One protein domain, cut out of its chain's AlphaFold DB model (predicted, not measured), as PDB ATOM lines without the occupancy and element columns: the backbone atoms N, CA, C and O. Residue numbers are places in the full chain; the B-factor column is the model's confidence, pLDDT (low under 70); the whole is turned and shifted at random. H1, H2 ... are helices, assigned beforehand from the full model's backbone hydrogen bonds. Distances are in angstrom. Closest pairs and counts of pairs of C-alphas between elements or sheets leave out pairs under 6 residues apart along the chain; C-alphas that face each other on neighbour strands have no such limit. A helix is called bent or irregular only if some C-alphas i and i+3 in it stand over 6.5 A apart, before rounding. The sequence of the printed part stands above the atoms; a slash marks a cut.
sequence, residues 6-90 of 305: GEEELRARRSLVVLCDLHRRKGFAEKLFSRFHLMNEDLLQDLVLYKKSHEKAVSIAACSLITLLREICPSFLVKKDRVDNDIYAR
ATOM      1  N   GLY A   6     130.035 152.178 238.600       71.38
ATOM      2  CA  GLY A   6     129.931 153.513 237.998       71.38
ATOM      3  C   GLY A   6     131.232 154.331 237.972       71.38
ATOM      4  O   GLY A   6     131.438 155.126 237.059       71.38
ATOM      5  N   GLU A   7     132.148 154.145 238.926       73.88
ATOM      6  CA  GLU A   7     133.453 154.827 238.914       73.88
ATOM      7  C   GLU A   7     134.395 154.241 237.860       73.88
ATOM      8  O   GLU A   7     135.145 154.980 237.217       73.88
ATOM      9  N   GLU A   8     134.330 152.924 237.650       77.25
ATOM     10  CA  GLU A   8     135.044 152.249 236.563       77.25
ATOM     11  C   GLU A   8     134.509 152.687 235.201       77.25
ATOM     12  O   GLU A   8     135.290 153.003 234.304       77.25
ATOM     13  N   GLU A   9     133.192 152.840 235.073       73.44
ATOM     14  CA  GLU A   9     132.565 153.355 233.862       73.44
ATOM     15  C   GLU A   9     132.971 154.809 233.573       73.44
ATOM     16  O   GLU A   9     133.337 155.154 232.450       73.44
ATOM     17  N   LEU A  10     132.992 155.677 234.587       74.31
ATOM     18  CA  LEU A  10     133.476 157.054 234.445       74.31
ATOM     19  C   LEU A  10     134.965 157.111 234.083       74.31
ATOM     20  O   LEU A  10     135.384 157.977 233.307       74.31
ATOM     21  N   ARG A  11     135.772 156.187 234.611       73.94
ATOM     22  CA  ARG A  11     137.188 156.046 234.254       73.94
ATOM     23  C   ARG A  11     137.346 155.590 232.801       73.94
ATOM     24  O   ARG A  11     138.136 156.197 232.075       73.94
ATOM     25  N   ALA A  12     136.547 154.621 232.357       77.62
ATOM     26  CA  ALA A  12     136.508 154.156 230.975       77.62
ATOM     27  C   ALA A  12     136.094 155.291 230.023       77.62
ATOM     28  O   ALA A  12     136.825 155.595 229.081       77.62
ATOM     29  N   ARG A  13     135.014 156.020 230.338       75.00
ATOM     30  CA  ARG A  13     134.532 157.193 229.583       75.00
ATOM     31  C   ARG A  13     135.626 158.252 229.404       75.00
ATOM     32  O   ARG A  13     135.864 158.709 228.289       75.00
ATOM     33  N   ARG A  14     136.337 158.614 230.480       80.94
ATOM     34  CA  ARG A  14     137.454 159.580 230.419       80.94
ATOM     35  C   ARG A  14     138.608 159.067 229.563       80.94
ATOM     36  O   ARG A  14     139.163 159.830 228.777       80.94
ATOM     37  N   SER A  15     138.955 157.789 229.696       76.25
ATOM     38  CA  SER A  15     140.046 157.191 228.921       76.25
ATOM     39  C   SER A  15     139.741 157.147 227.419       76.25
ATOM     40  O   SER A  15     140.611 157.462 226.610       76.25
ATOM     41  N   LEU A  16     138.487 156.863 227.049       78.94
ATOM     42  CA  LEU A  16     138.035 156.774 225.664       78.94
ATOM     43  C   LEU A  16     138.064 158.135 224.963       78.94
ATOM     44  O   LEU A  16     138.568 158.251 223.851       78.94
ATOM     45  N   VAL A  17     137.571 159.179 225.638       82.06
ATOM     46  CA  VAL A  17     137.579 160.554 225.114       82.06
ATOM     47  C   VAL A  17     139.007 161.013 224.827       82.06
ATOM     48  O   VAL A  17     139.284 161.543 223.754       82.06
ATOM     49  N   VAL A  18     139.935 160.732 225.745       79.44
ATOM     50  CA  VAL A  18     141.358 161.047 225.564       79.44
ATOM     51  C   VAL A  18     141.944 160.282 224.374       79.44
ATOM     52  O   VAL A  18     142.689 160.868 223.587       79.44
ATOM     53  N   LEU A  19     141.581 159.008 224.195       70.75
ATOM     54  CA  LEU A  19     142.016 158.196 223.056       70.75
ATOM     55  C   LEU A  19     141.515 158.766 221.717       70.75
ATOM     56  O   LEU A  19     142.285 158.873 220.762       70.75
ATOM     57  N   CYS A  20     140.249 159.180 221.655       70.81
ATOM     58  CA  CYS A  20     139.652 159.797 220.470       70.81
ATOM     59  C   CYS A  20     140.286 161.160 220.142       70.81
ATOM     60  O   CYS A  20     140.544 161.466 218.973       70.81
ATOM     61  N   ASP A  21     140.597 161.965 221.159       70.00
ATOM     62  CA  ASP A  21     141.284 163.249 220.988       70.00
ATOM     63  C   ASP A  21     142.741 163.083 220.531       70.00
ATOM     64  O   ASP A  21     143.248 163.887 219.740       70.00
ATOM     65  N   LEU A  22     143.411 162.022 220.988       62.59
ATOM     66  CA  LEU A  22     144.739 161.625 220.522       62.59
ATOM     67  C   LEU A  22     144.697 161.120 219.073       62.59
ATOM     68  O   LEU A  22     145.553 161.505 218.280       62.59
ATOM     69  N   HIS A  23     143.668 160.356 218.693       64.62
ATOM     70  CA  HIS A  23     143.463 159.872 217.322       64.62
ATOM     71  C   HIS A  23     143.315 161.020 216.307       64.62
ATOM     72  O   HIS A  23     143.825 160.951 215.187       64.62
ATOM     73  N   ARG A  24     142.678 162.132 216.702       63.09
ATOM     74  CA  ARG A  24     142.531 163.319 215.841       63.09
ATOM     75  C   ARG A  24     143.870 163.994 215.520       63.09
ATOM     76  O   ARG A  24     143.987 164.682 214.506       63.09
ATOM     77  N   ARG A  25     144.891 163.782 216.353       65.00
ATOM     78  CA  ARG A  25     146.262 164.265 216.156       65.00
ATOM     79  C   ARG A  25     147.110 163.123 215.592       65.00
ATOM     80  O   ARG A  25     147.878 162.501 216.317       65.00
ATOM     81  N   LYS A  26     146.985 162.874 214.285       50.28
ATOM     82  CA  LYS A  26     147.627 161.796 213.491       50.28
ATOM     83  C   LYS A  26     149.173 161.655 213.580       50.28
ATOM     84  O   LYS A  26     149.747 160.919 212.792       50.28
ATOM     85  N   GLY A  27     149.862 162.331 214.500       51.72
ATOM     86  CA  GLY A  27     151.324 162.298 214.664       51.72
ATOM     87  C   GLY A  27     151.838 161.572 215.915       51.72
ATOM     88  O   GLY A  27     153.024 161.656 216.201       51.72
ATOM     89  N   PHE A  28     150.978 160.903 216.690       51.00
ATOM     90  CA  PHE A  28     151.348 160.329 217.997       51.00
ATOM     91  C   PHE A  28     151.288 158.794 218.074       51.00
ATOM     92  O   PHE A  28     151.306 158.258 219.179       51.00
ATOM     93  N   ALA A  29     151.234 158.070 216.951       52.53
ATOM     94  CA  ALA A  29     151.123 156.604 216.957       52.53
ATOM     95  C   ALA A  29     152.285 155.914 217.707       52.53
ATOM     96  O   ALA A  29     152.044 155.036 218.532       52.53
ATOM     97  N   GLU A  30     153.526 156.382 217.538       50.84
ATOM     98  CA  GLU A  30     154.691 155.800 218.229       50.84
ATOM     99  C   GLU A  30     154.729 156.124 219.733       50.84
ATOM    100  O   GLU A  30     155.038 155.271 220.568       50.84
ATOM    101  N   LYS A  31     154.338 157.349 220.114       50.59
ATOM    102  CA  LYS A  31     154.276 157.764 221.528       50.59
ATOM    103  C   LYS A  31     153.095 157.135 222.269       50.59
ATOM    104  O   LYS A  31     153.181 156.922 223.477       50.59
ATOM    105  N   LEU A  32     152.004 156.845 221.555       53.19
ATOM    106  CA  LEU A  32     150.894 156.046 222.062       53.19
ATOM    107  C   LEU A  32     151.363 154.628 222.344       53.19
ATOM    108  O   LEU A  32     151.104 154.172 223.441       53.19
ATOM    109  N   PHE A  33     152.117 153.984 221.450       52.16
ATOM    110  CA  PHE A  33     152.606 152.611 221.642       52.16
ATOM    111  C   PHE A  33     153.473 152.449 222.907       52.16
ATOM    112  O   PHE A  33     153.275 151.520 223.687       52.16
ATOM    113  N   SER A  34     154.354 153.418 223.191       53.00
ATOM    114  CA  SER A  34     155.142 153.439 224.442       53.00
ATOM    115  C   SER A  34     154.309 153.717 225.701       53.00
ATOM    116  O   SER A  34     154.705 153.346 226.800       53.00
ATOM    117  N   ARG A  35     153.141 154.358 225.568       52.06
ATOM    118  CA  ARG A  35     152.221 154.651 226.683       52.06
ATOM    119  C   ARG A  35     151.062 153.645 226.788       52.06
ATOM    120  O   ARG A  35     150.397 153.604 227.819       52.06
ATOM    121  N   PHE A  36     150.845 152.823 225.757       52.66
ATOM    122  CA  PHE A  36     149.785 151.813 225.649       52.66
ATOM    123  C   PHE A  36     150.064 150.562 226.484       52.66
ATOM    124  O   PHE A  36     149.146 149.788 226.722       52.66
ATOM    125  N   HIS A  37     151.275 150.432 227.037       54.56
ATOM    126  CA  HIS A  37     151.595 149.469 228.099       54.56
ATOM    127  C   HIS A  37     150.707 149.604 229.359       54.56
ATOM    128  O   HIS A  37     150.849 148.816 230.284       54.56
ATOM    129  N   LEU A  38     149.799 150.592 229.424       51.06
ATOM    130  CA  LEU A  38     148.803 150.730 230.492       51.06
ATOM    131  C   LEU A  38     147.427 150.106 230.189       51.06
ATOM    132  O   LEU A  38     146.604 150.035 231.101       51.06
ATOM    133  N   MET A  39     147.143 149.684 228.955       59.38
ATOM    134  CA  MET A  39     145.914 148.954 228.619       59.38
ATOM    135  C   MET A  39     146.270 147.476 228.459       59.38
ATOM    136  O   MET A  39     146.809 147.071 227.432       59.38
ATOM    137  N   ASN A  40     146.002 146.685 229.496       69.19
ATOM    138  CA  ASN A  40     146.168 145.235 229.439       69.19
ATOM    139  C   ASN A  40     145.170 144.623 228.446       69.19
ATOM    140  O   ASN A  40     144.095 145.180 228.212       69.19
ATOM    141  N   GLU A  41     145.525 143.465 227.896       74.06
ATOM    142  CA  GLU A  41     144.723 142.715 226.924       74.06
ATOM    143  C   GLU A  41     143.268 142.513 227.389       74.06
ATOM    144  O   GLU A  41     142.346 142.749 226.611       74.06
ATOM    145  N   ASP A  42     143.061 142.221 228.675       75.12
ATOM    146  CA  ASP A  42     141.735 142.023 229.276       75.12
ATOM    147  C   ASP A  42     140.867 143.290 229.237       75.12
ATOM    148  O   ASP A  42     139.701 143.245 228.855       75.12
ATOM    149  N   LEU A  43     141.445 144.457 229.551       78.25
ATOM    150  CA  LEU A  43     140.714 145.730 229.539       78.25
ATOM    151  C   LEU A  43     140.322 146.128 228.112       78.25
ATOM    152  O   LEU A  43     139.271 146.722 227.879       78.25
ATOM    153  N   LEU A  44     141.175 145.801 227.143       78.44
ATOM    154  CA  LEU A  44     140.901 146.057 225.739       78.44
ATOM    155  C   LEU A  44     139.786 145.145 225.213       78.44
ATOM    156  O   LEU A  44     138.920 145.611 224.472       78.44
ATOM    157  N   GLN A  45     139.768 143.881 225.640       81.31
ATOM    158  CA  GLN A  45     138.680 142.947 225.352       81.31
ATOM    159  C   GLN A  45     137.367 143.408 225.995       81.31
ATOM    160  O   GLN A  45     136.357 143.476 225.296       81.31
ATOM    161  N   ASP A  46     137.390 143.835 227.260       84.25
ATOM    162  CA  ASP A  46     136.219 144.372 227.965       84.25
ATOM    163  C   ASP A  46     135.621 145.589 227.249       84.25
ATOM    164  O   ASP A  46     134.404 145.704 227.113       84.25
ATOM    165  N   LEU A  47     136.461 146.484 226.723       80.12
ATOM    166  CA  LEU A  47     136.006 147.645 225.952       80.12
ATOM    167  C   LEU A  47     135.390 147.253 224.601       80.12
ATOM    168  O   LEU A  47     134.423 147.876 224.157       80.12
ATOM    169  N   VAL A  48     135.907 146.204 223.958       83.12
ATOM    170  CA  VAL A  48     135.363 145.656 222.706       83.12
ATOM    171  C   VAL A  48     133.991 144.998 222.924       83.12
ATOM    172  O   VAL A  48     133.142 145.059 222.028       83.12
ATOM    173  N   LEU A  49     133.695 144.475 224.123       84.44
ATOM    174  CA  LEU A  49     132.369 143.926 224.460       84.44
ATOM    175  C   LEU A  49     131.238 144.963 224.335       84.44
ATOM    176  O   LEU A  49     130.095 144.602 224.044       84.44
ATOM    177  N   TYR A  50     131.540 146.259 224.469       89.56
ATOM    178  CA  TYR A  50     130.547 147.333 224.353       89.56
ATOM    179  C   TYR A  50     130.113 147.650 222.909       89.56
ATOM    180  O   TYR A  50     129.309 148.558 222.694       89.56
ATOM    181  N   LYS A  51     130.547 146.868 221.911       85.00
ATOM    182  CA  LYS A  51     130.110 146.965 220.504       85.00
ATOM    183  C   LYS A  51     128.583 146.934 220.322       85.00
ATOM    184  O   LYS A  51     128.065 147.570 219.408       85.00
ATOM    185  N   LYS A  52     127.859 146.204 221.181       86.81
ATOM    186  CA  LYS A  52     126.382 146.095 221.170       86.81
ATOM    187  C   LYS A  52     125.702 146.886 222.296       86.81
ATOM    188  O   LYS A  52     124.565 146.592 222.654       86.81
ATOM    189  N   SER A  53     126.386 147.861 222.890       89.56
ATOM    190  CA  SER A  53     125.815 148.635 223.996       89.56
ATOM    191  C   SER A  53     124.620 149.498 223.550       89.56
ATOM    192  O   SER A  53     124.537 149.942 222.400       89.56
ATOM    193  N   HIS A  54     123.684 149.745 224.475       88.19
ATOM    194  CA  HIS A  54     122.494 150.574 224.235       88.19
ATOM    195  C   HIS A  54     122.854 152.052 223.973       88.19
ATOM    196  O   HIS A  54     122.145 152.770 223.265       88.19
ATOM    197  N   GLU A  55     123.993 152.518 224.497       92.81
ATOM    198  CA  GLU A  55     124.515 153.851 224.215       92.81
ATOM    199  C   GLU A  55     125.254 153.873 222.866       92.81
ATOM    200  O   GLU A  55     126.388 153.419 222.734       92.81
ATOM    201  N   LYS A  56     124.632 154.478 221.847       89.94
ATOM    202  CA  LYS A  56     125.188 154.537 220.481       89.94
ATOM    203  C   LYS A  56     126.593 155.145 220.417       89.94
ATOM    204  O   LYS A  56     127.406 154.700 219.616       89.94
ATOM    205  N   ALA A  57     126.886 156.145 221.250       89.81
ATOM    206  CA  ALA A  57     128.206 156.773 221.300       89.81
ATOM    207  C   ALA A  57     129.295 155.793 221.770       89.81
ATOM    208  O   ALA A  57     130.384 155.764 221.198       89.81
ATOM    209  N   VAL A  58     128.974 154.962 222.764       89.25
ATOM    210  CA  VAL A  58     129.877 153.940 223.304       89.25
ATOM    211  C   VAL A  58     130.083 152.828 222.279       89.25
ATOM    212  O   VAL A  58     131.223 152.472 221.993       89.25
ATOM    213  N   SER A  59     129.011 152.366 221.632       89.69
ATOM    214  CA  SER A  59     129.096 151.363 220.563       89.69
ATOM    215  C   SER A  59     129.930 151.842 219.372       89.69
ATOM    216  O   SER A  59     130.774 151.100 218.880       89.69
ATOM    217  N   ILE A  60     129.766 153.094 218.930       87.31
ATOM    218  CA  ILE A  60     130.575 153.671 217.841       87.31
ATOM    219  C   ILE A  60     132.050 153.752 218.239       87.31
ATOM    220  O   ILE A  60     132.922 153.442 217.428       87.31
ATOM    221  N   ALA A  61     132.341 154.145 219.477       89.94
ATOM    222  CA  ALA A  61     133.711 154.231 219.953       89.94
ATOM    223  C   ALA A  61     134.367 152.843 220.091       89.94
ATOM    224  O   ALA A  61     135.509 152.673 219.669       89.94
ATOM    225  N   ALA A  62     133.633 151.837 220.582       90.94
ATOM    226  CA  ALA A  62     134.081 150.444 220.614       90.94
ATOM    227  C   ALA A  62     134.314 149.890 219.196       90.94
ATOM    228  O   ALA A  62     135.370 149.325 218.923       90.94
ATOM    229  N   CYS A  63     133.394 150.130 218.254       87.81
ATOM    230  CA  CYS A  63     133.577 149.771 216.843       87.81
ATOM    231  C   CYS A  63     134.813 150.447 216.228       87.81
ATOM    232  O   CYS A  63     135.593 149.787 215.549       87.81
ATOM    233  N   SER A  64     135.033 151.737 216.503       89.31
ATOM    234  CA  SER A  64     136.216 152.470 216.035       89.31
ATOM    235  C   SER A  64     137.518 151.900 216.603       89.31
ATOM    236  O   SER A  64     138.538 151.911 215.913       89.31
ATOM    237  N   LEU A  65     137.496 151.419 217.848       87.31
ATOM    238  CA  LEU A  65     138.640 150.774 218.485       87.31
ATOM    239  C   LEU A  65     138.943 149.417 217.837       87.31
ATOM    240  O   LEU A  65     140.102 149.137 217.546       87.31
ATOM    241  N   ILE A  66     137.915 148.617 217.531       87.94
ATOM    242  CA  ILE A  66     138.061 147.354 216.790       87.94
ATOM    243  C   ILE A  66     138.707 147.604 215.421       87.94
ATOM    244  O   ILE A  66     139.647 146.903 215.057       87.94
ATOM    245  N   THR A  67     138.259 148.622 214.677       88.44
ATOM    246  CA  THR A  67     138.860 148.989 213.382       88.44
ATOM    247  C   THR A  67     140.341 149.345 213.521       88.44
ATOM    248  O   THR A  67     141.166 148.831 212.775       88.44
ATOM    249  N   LEU A  68     140.699 150.153 214.522       84.69
ATOM    250  CA  LEU A  68     142.088 150.545 214.771       84.69
ATOM    251  C   LEU A  68     142.974 149.354 215.166       84.69
ATOM    252  O   LEU A  68     144.120 149.254 214.733       84.69
ATOM    253  N   LEU A  69     142.451 148.421 215.961       84.00
ATOM    254  CA  LEU A  69     143.186 147.225 216.366       84.00
ATOM    255  C   LEU A  69     143.375 146.231 215.215       84.00
ATOM    256  O   LEU A  69     144.409 145.574 215.169       84.00
ATOM    257  N   ARG A  70     142.451 146.157 214.251       87.19
ATOM    258  CA  ARG A  70     142.651 145.370 213.019       87.19
ATOM    259  C   ARG A  70     143.822 145.887 212.187       87.19
ATOM    260  O   ARG A  70     144.545 145.084 211.610       87.19
ATOM    261  N   GLU A  71     144.006 147.205 212.150       84.94
ATOM    262  CA  GLU A  71     145.083 147.856 211.397       84.94
ATOM    263  C   GLU A  71     146.434 147.799 212.122       84.94
ATOM    264  O   GLU A  71     147.464 147.599 211.484       84.94
ATOM    265  N   ILE A  72     146.448 147.978 213.449       83.19
ATOM    266  CA  ILE A  72     147.691 148.129 214.220       83.19
ATOM    267  C   ILE A  72     148.161 146.802 214.833       83.19
ATOM    268  O   ILE A  72     149.349 146.499 214.769       83.19
ATOM    269  N   CYS A  73     147.266 146.022 215.453       77.81
ATOM    270  CA  CYS A  73     147.606 144.819 216.228       77.81
ATOM    271  C   CYS A  73     146.412 143.836 216.314       77.81
ATOM    272  O   CYS A  73     145.713 143.792 217.332       77.81
ATOM    273  N   PRO A  74     146.179 142.992 215.290       79.19
ATOM    274  CA  PRO A  74     145.037 142.071 215.267       79.19
ATOM    275  C   PRO A  74     145.146 140.920 216.283       79.19
ATOM    276  O   PRO A  74     144.157 140.236 216.546       79.19
ATOM    277  N   SER A  75     146.325 140.691 216.871       78.94
ATOM    278  CA  SER A  75     146.552 139.671 217.905       78.94
ATOM    279  C   SER A  75     145.716 139.900 219.167       78.94
ATOM    280  O   SER A  75     145.250 138.923 219.744       78.94
ATOM    281  N   PHE A  76     145.465 141.163 219.527       78.12
ATOM    282  CA  PHE A  76     144.687 141.570 220.707       78.12
ATOM    283  C   PHE A  76     143.172 141.384 220.556       78.12
ATOM    284  O   PHE A  76     142.436 141.414 221.539       78.12
ATOM    285  N   LEU A  77     142.682 141.215 219.326       81.56
ATOM    286  CA  LEU A  77     141.273 140.946 219.061       81.56
ATOM    287  C   LEU A  77     141.012 139.438 219.093       81.56
ATOM    288  O   LEU A  77     141.816 138.637 218.604       81.56
ATOM    289  N   VAL A  78     139.845 139.039 219.598       82.50
ATOM    290  CA  VAL A  78     139.348 137.660 219.476       82.50
ATOM    291  C   VAL A  78     139.136 137.338 217.993       82.50
ATOM    292  O   VAL A  78     138.808 138.222 217.204       82.50
ATOM    293  N   LYS A  79     139.281 136.068 217.589       78.81
ATOM    294  CA  LYS A  79     139.162 135.619 216.183       78.81
ATOM    295  C   LYS A  79     137.927 136.175 215.449       78.81
ATOM    296  O   LYS A  79     138.032 136.517 214.278       78.81
ATOM    297  N   LYS A  80     136.805 136.343 216.157       80.62
ATOM    298  CA  LYS A  80     135.541 136.908 215.645       80.62
ATOM    299  C   LYS A  80     135.649 138.363 215.180       80.62
ATOM    300  O   LYS A  80     134.945 138.775 214.268       80.62
ATOM    301  N   ASP A  81     136.528 139.150 215.789       79.81
ATOM    302  CA  ASP A  81     136.695 140.561 215.453       79.81
ATOM    303  C   ASP A  81     137.923 140.824 214.578       79.81
ATOM    304  O   ASP A  81     138.105 141.959 214.150       79.81
ATOM    305  N   ARG A  82     138.727 139.803 214.248       77.69
ATOM    306  CA  ARG A  82     139.872 139.926 213.324       77.69
ATOM    307  C   ARG A  82     139.455 140.056 211.862       77.69
ATOM    308  O   ARG A  82     140.188 140.639 211.075       77.69
ATOM    309  N   VAL A  83     138.286 139.527 211.512       70.25
ATOM    310  CA  VAL A  83     137.732 139.556 210.154       70.25
ATOM    311  C   VAL A  83     136.535 140.498 210.131       70.25
ATOM    312  O   VAL A  83     135.826 140.647 211.133       70.25
ATOM    313  N   ASP A  84     136.313 141.184 209.012       64.69
ATOM    314  CA  ASP A  84     135.085 141.947 208.818       64.69
ATOM    315  C   ASP A  84     133.874 141.034 209.008       64.69
ATOM    316  O   ASP A  84     133.678 140.056 208.285       64.69
ATOM    317  N   ASN A  85     133.067 141.355 210.025       59.22
ATOM    318  CA  ASN A  85     131.860 140.595 210.339       59.22
ATOM    319  C   ASN A  85     130.845 140.672 209.186       59.22
ATOM    320  O   ASN A  85     129.990 139.805 209.105       59.22
ATOM    321  N   ASP A  86     130.984 141.631 208.263       56.38
ATOM    322  CA  ASP A  86     130.185 141.708 207.032       56.38
ATOM    323  C   ASP A  86     130.468 140.555 206.056       56.38
ATOM    324  O   ASP A  86     129.606 140.203 205.255       56.38
ATOM    325  N   ILE A  87     131.651 139.933 206.126       52.19
ATOM    326  CA  ILE A  87     131.979 138.749 205.321       52.19
ATOM    327  C   ILE A  87     131.501 137.485 206.045       52.19
ATOM    328  O   ILE A  87     130.847 136.647 205.440       52.19
ATOM    329  N   TYR A  88     131.733 137.368 207.356       45.31
ATOM    330  CA  TYR A  88     131.304 136.190 208.127       45.31
ATOM    331  C   TYR A  88     129.776 136.090 208.271       45.31
ATOM    332  O   TYR A  88     129.230 134.996 208.234       45.31
ATOM    333  N   ALA A  89     129.069 137.220 208.369       44.66
ATOM    334  CA  ALA A  89     127.605 137.256 208.373       44.66
ATOM    335  C   ALA A  89     126.992 136.974 206.991       44.66
ATOM    336  O   ALA A  89     125.824 136.619 206.919       44.66
ATOM    337  N   ARG A  90     127.767 137.111 205.904       45.19
ATOM    338  CA  ARG A  90     127.358 136.695 204.552       45.19
ATOM    339  C   ARG A  90     127.514 135.195 204.310       45.19
ATOM    340  O   ARG A  90     126.782 134.660 203.495       45.19
TER     341      ARG A  90
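This is residues 6 to 90 of the 305 residues of an uncharacterized protein of Vanilla planifolia (UniProt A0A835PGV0). H3 and H4 form a V at the core, H1 passes one side of H4 with H2 folded back near it, and short H5 and H6 trail off at the far end. The printed part has 85 residues, of which 67 lie in six named helices, H1 to H6 in that order along the chain, with no named strand; its class is all helix, and it is compact, with a radius of gyration of the C-alphas of 13.2 A and spans of 37 by 31 by 23 A.

H1, residues 6 to 23, begins at C-alpha 6 (129.931, 153.513, 237.998) and spans 25.5 A. H2 is residues 29 to 38, 14.9 A; H3, 41 to 52, 19.5 A, is irregular, C-alphas 49 and 52 being 7.2 A apart; H4 is 56 to 72, 24.2 A; H5 is 79 to 82, 5.2 A; H6 is 85 to 90, 8.3 A, ending at C-alpha 90 (127.358, 136.695, 204.552).

H1 and H2 are near each other. H1 is close but not clearly touching H4: closest C-alphas Leu 16 and Ala 61, 7.6 A. H3 touches H4 with residues 47 to 52 alone, closest C-alphas Lys 51 and Ser 59, 4.5 A, at a steep tilt of 48 degrees, opposite ways. H5 is close but not clearly touching H4: closest C-alphas Arg 82 and Arg 70, 6.1 A. H5 and H6 meet only through their link. O i to N i+4 pairs are within hydrogen-bond range throughout H1 and H4, 4 of 6 in H2, 5 of 8 in H3, 1 of 2 in H6; H5 is too short.

The farthest C-alphas, Glu 7 and Arg 90, are 39.3 A apart. The printed part has no cut and no long link. The pLDDT is under 70 at residues 22 to 40 and 84 to 90.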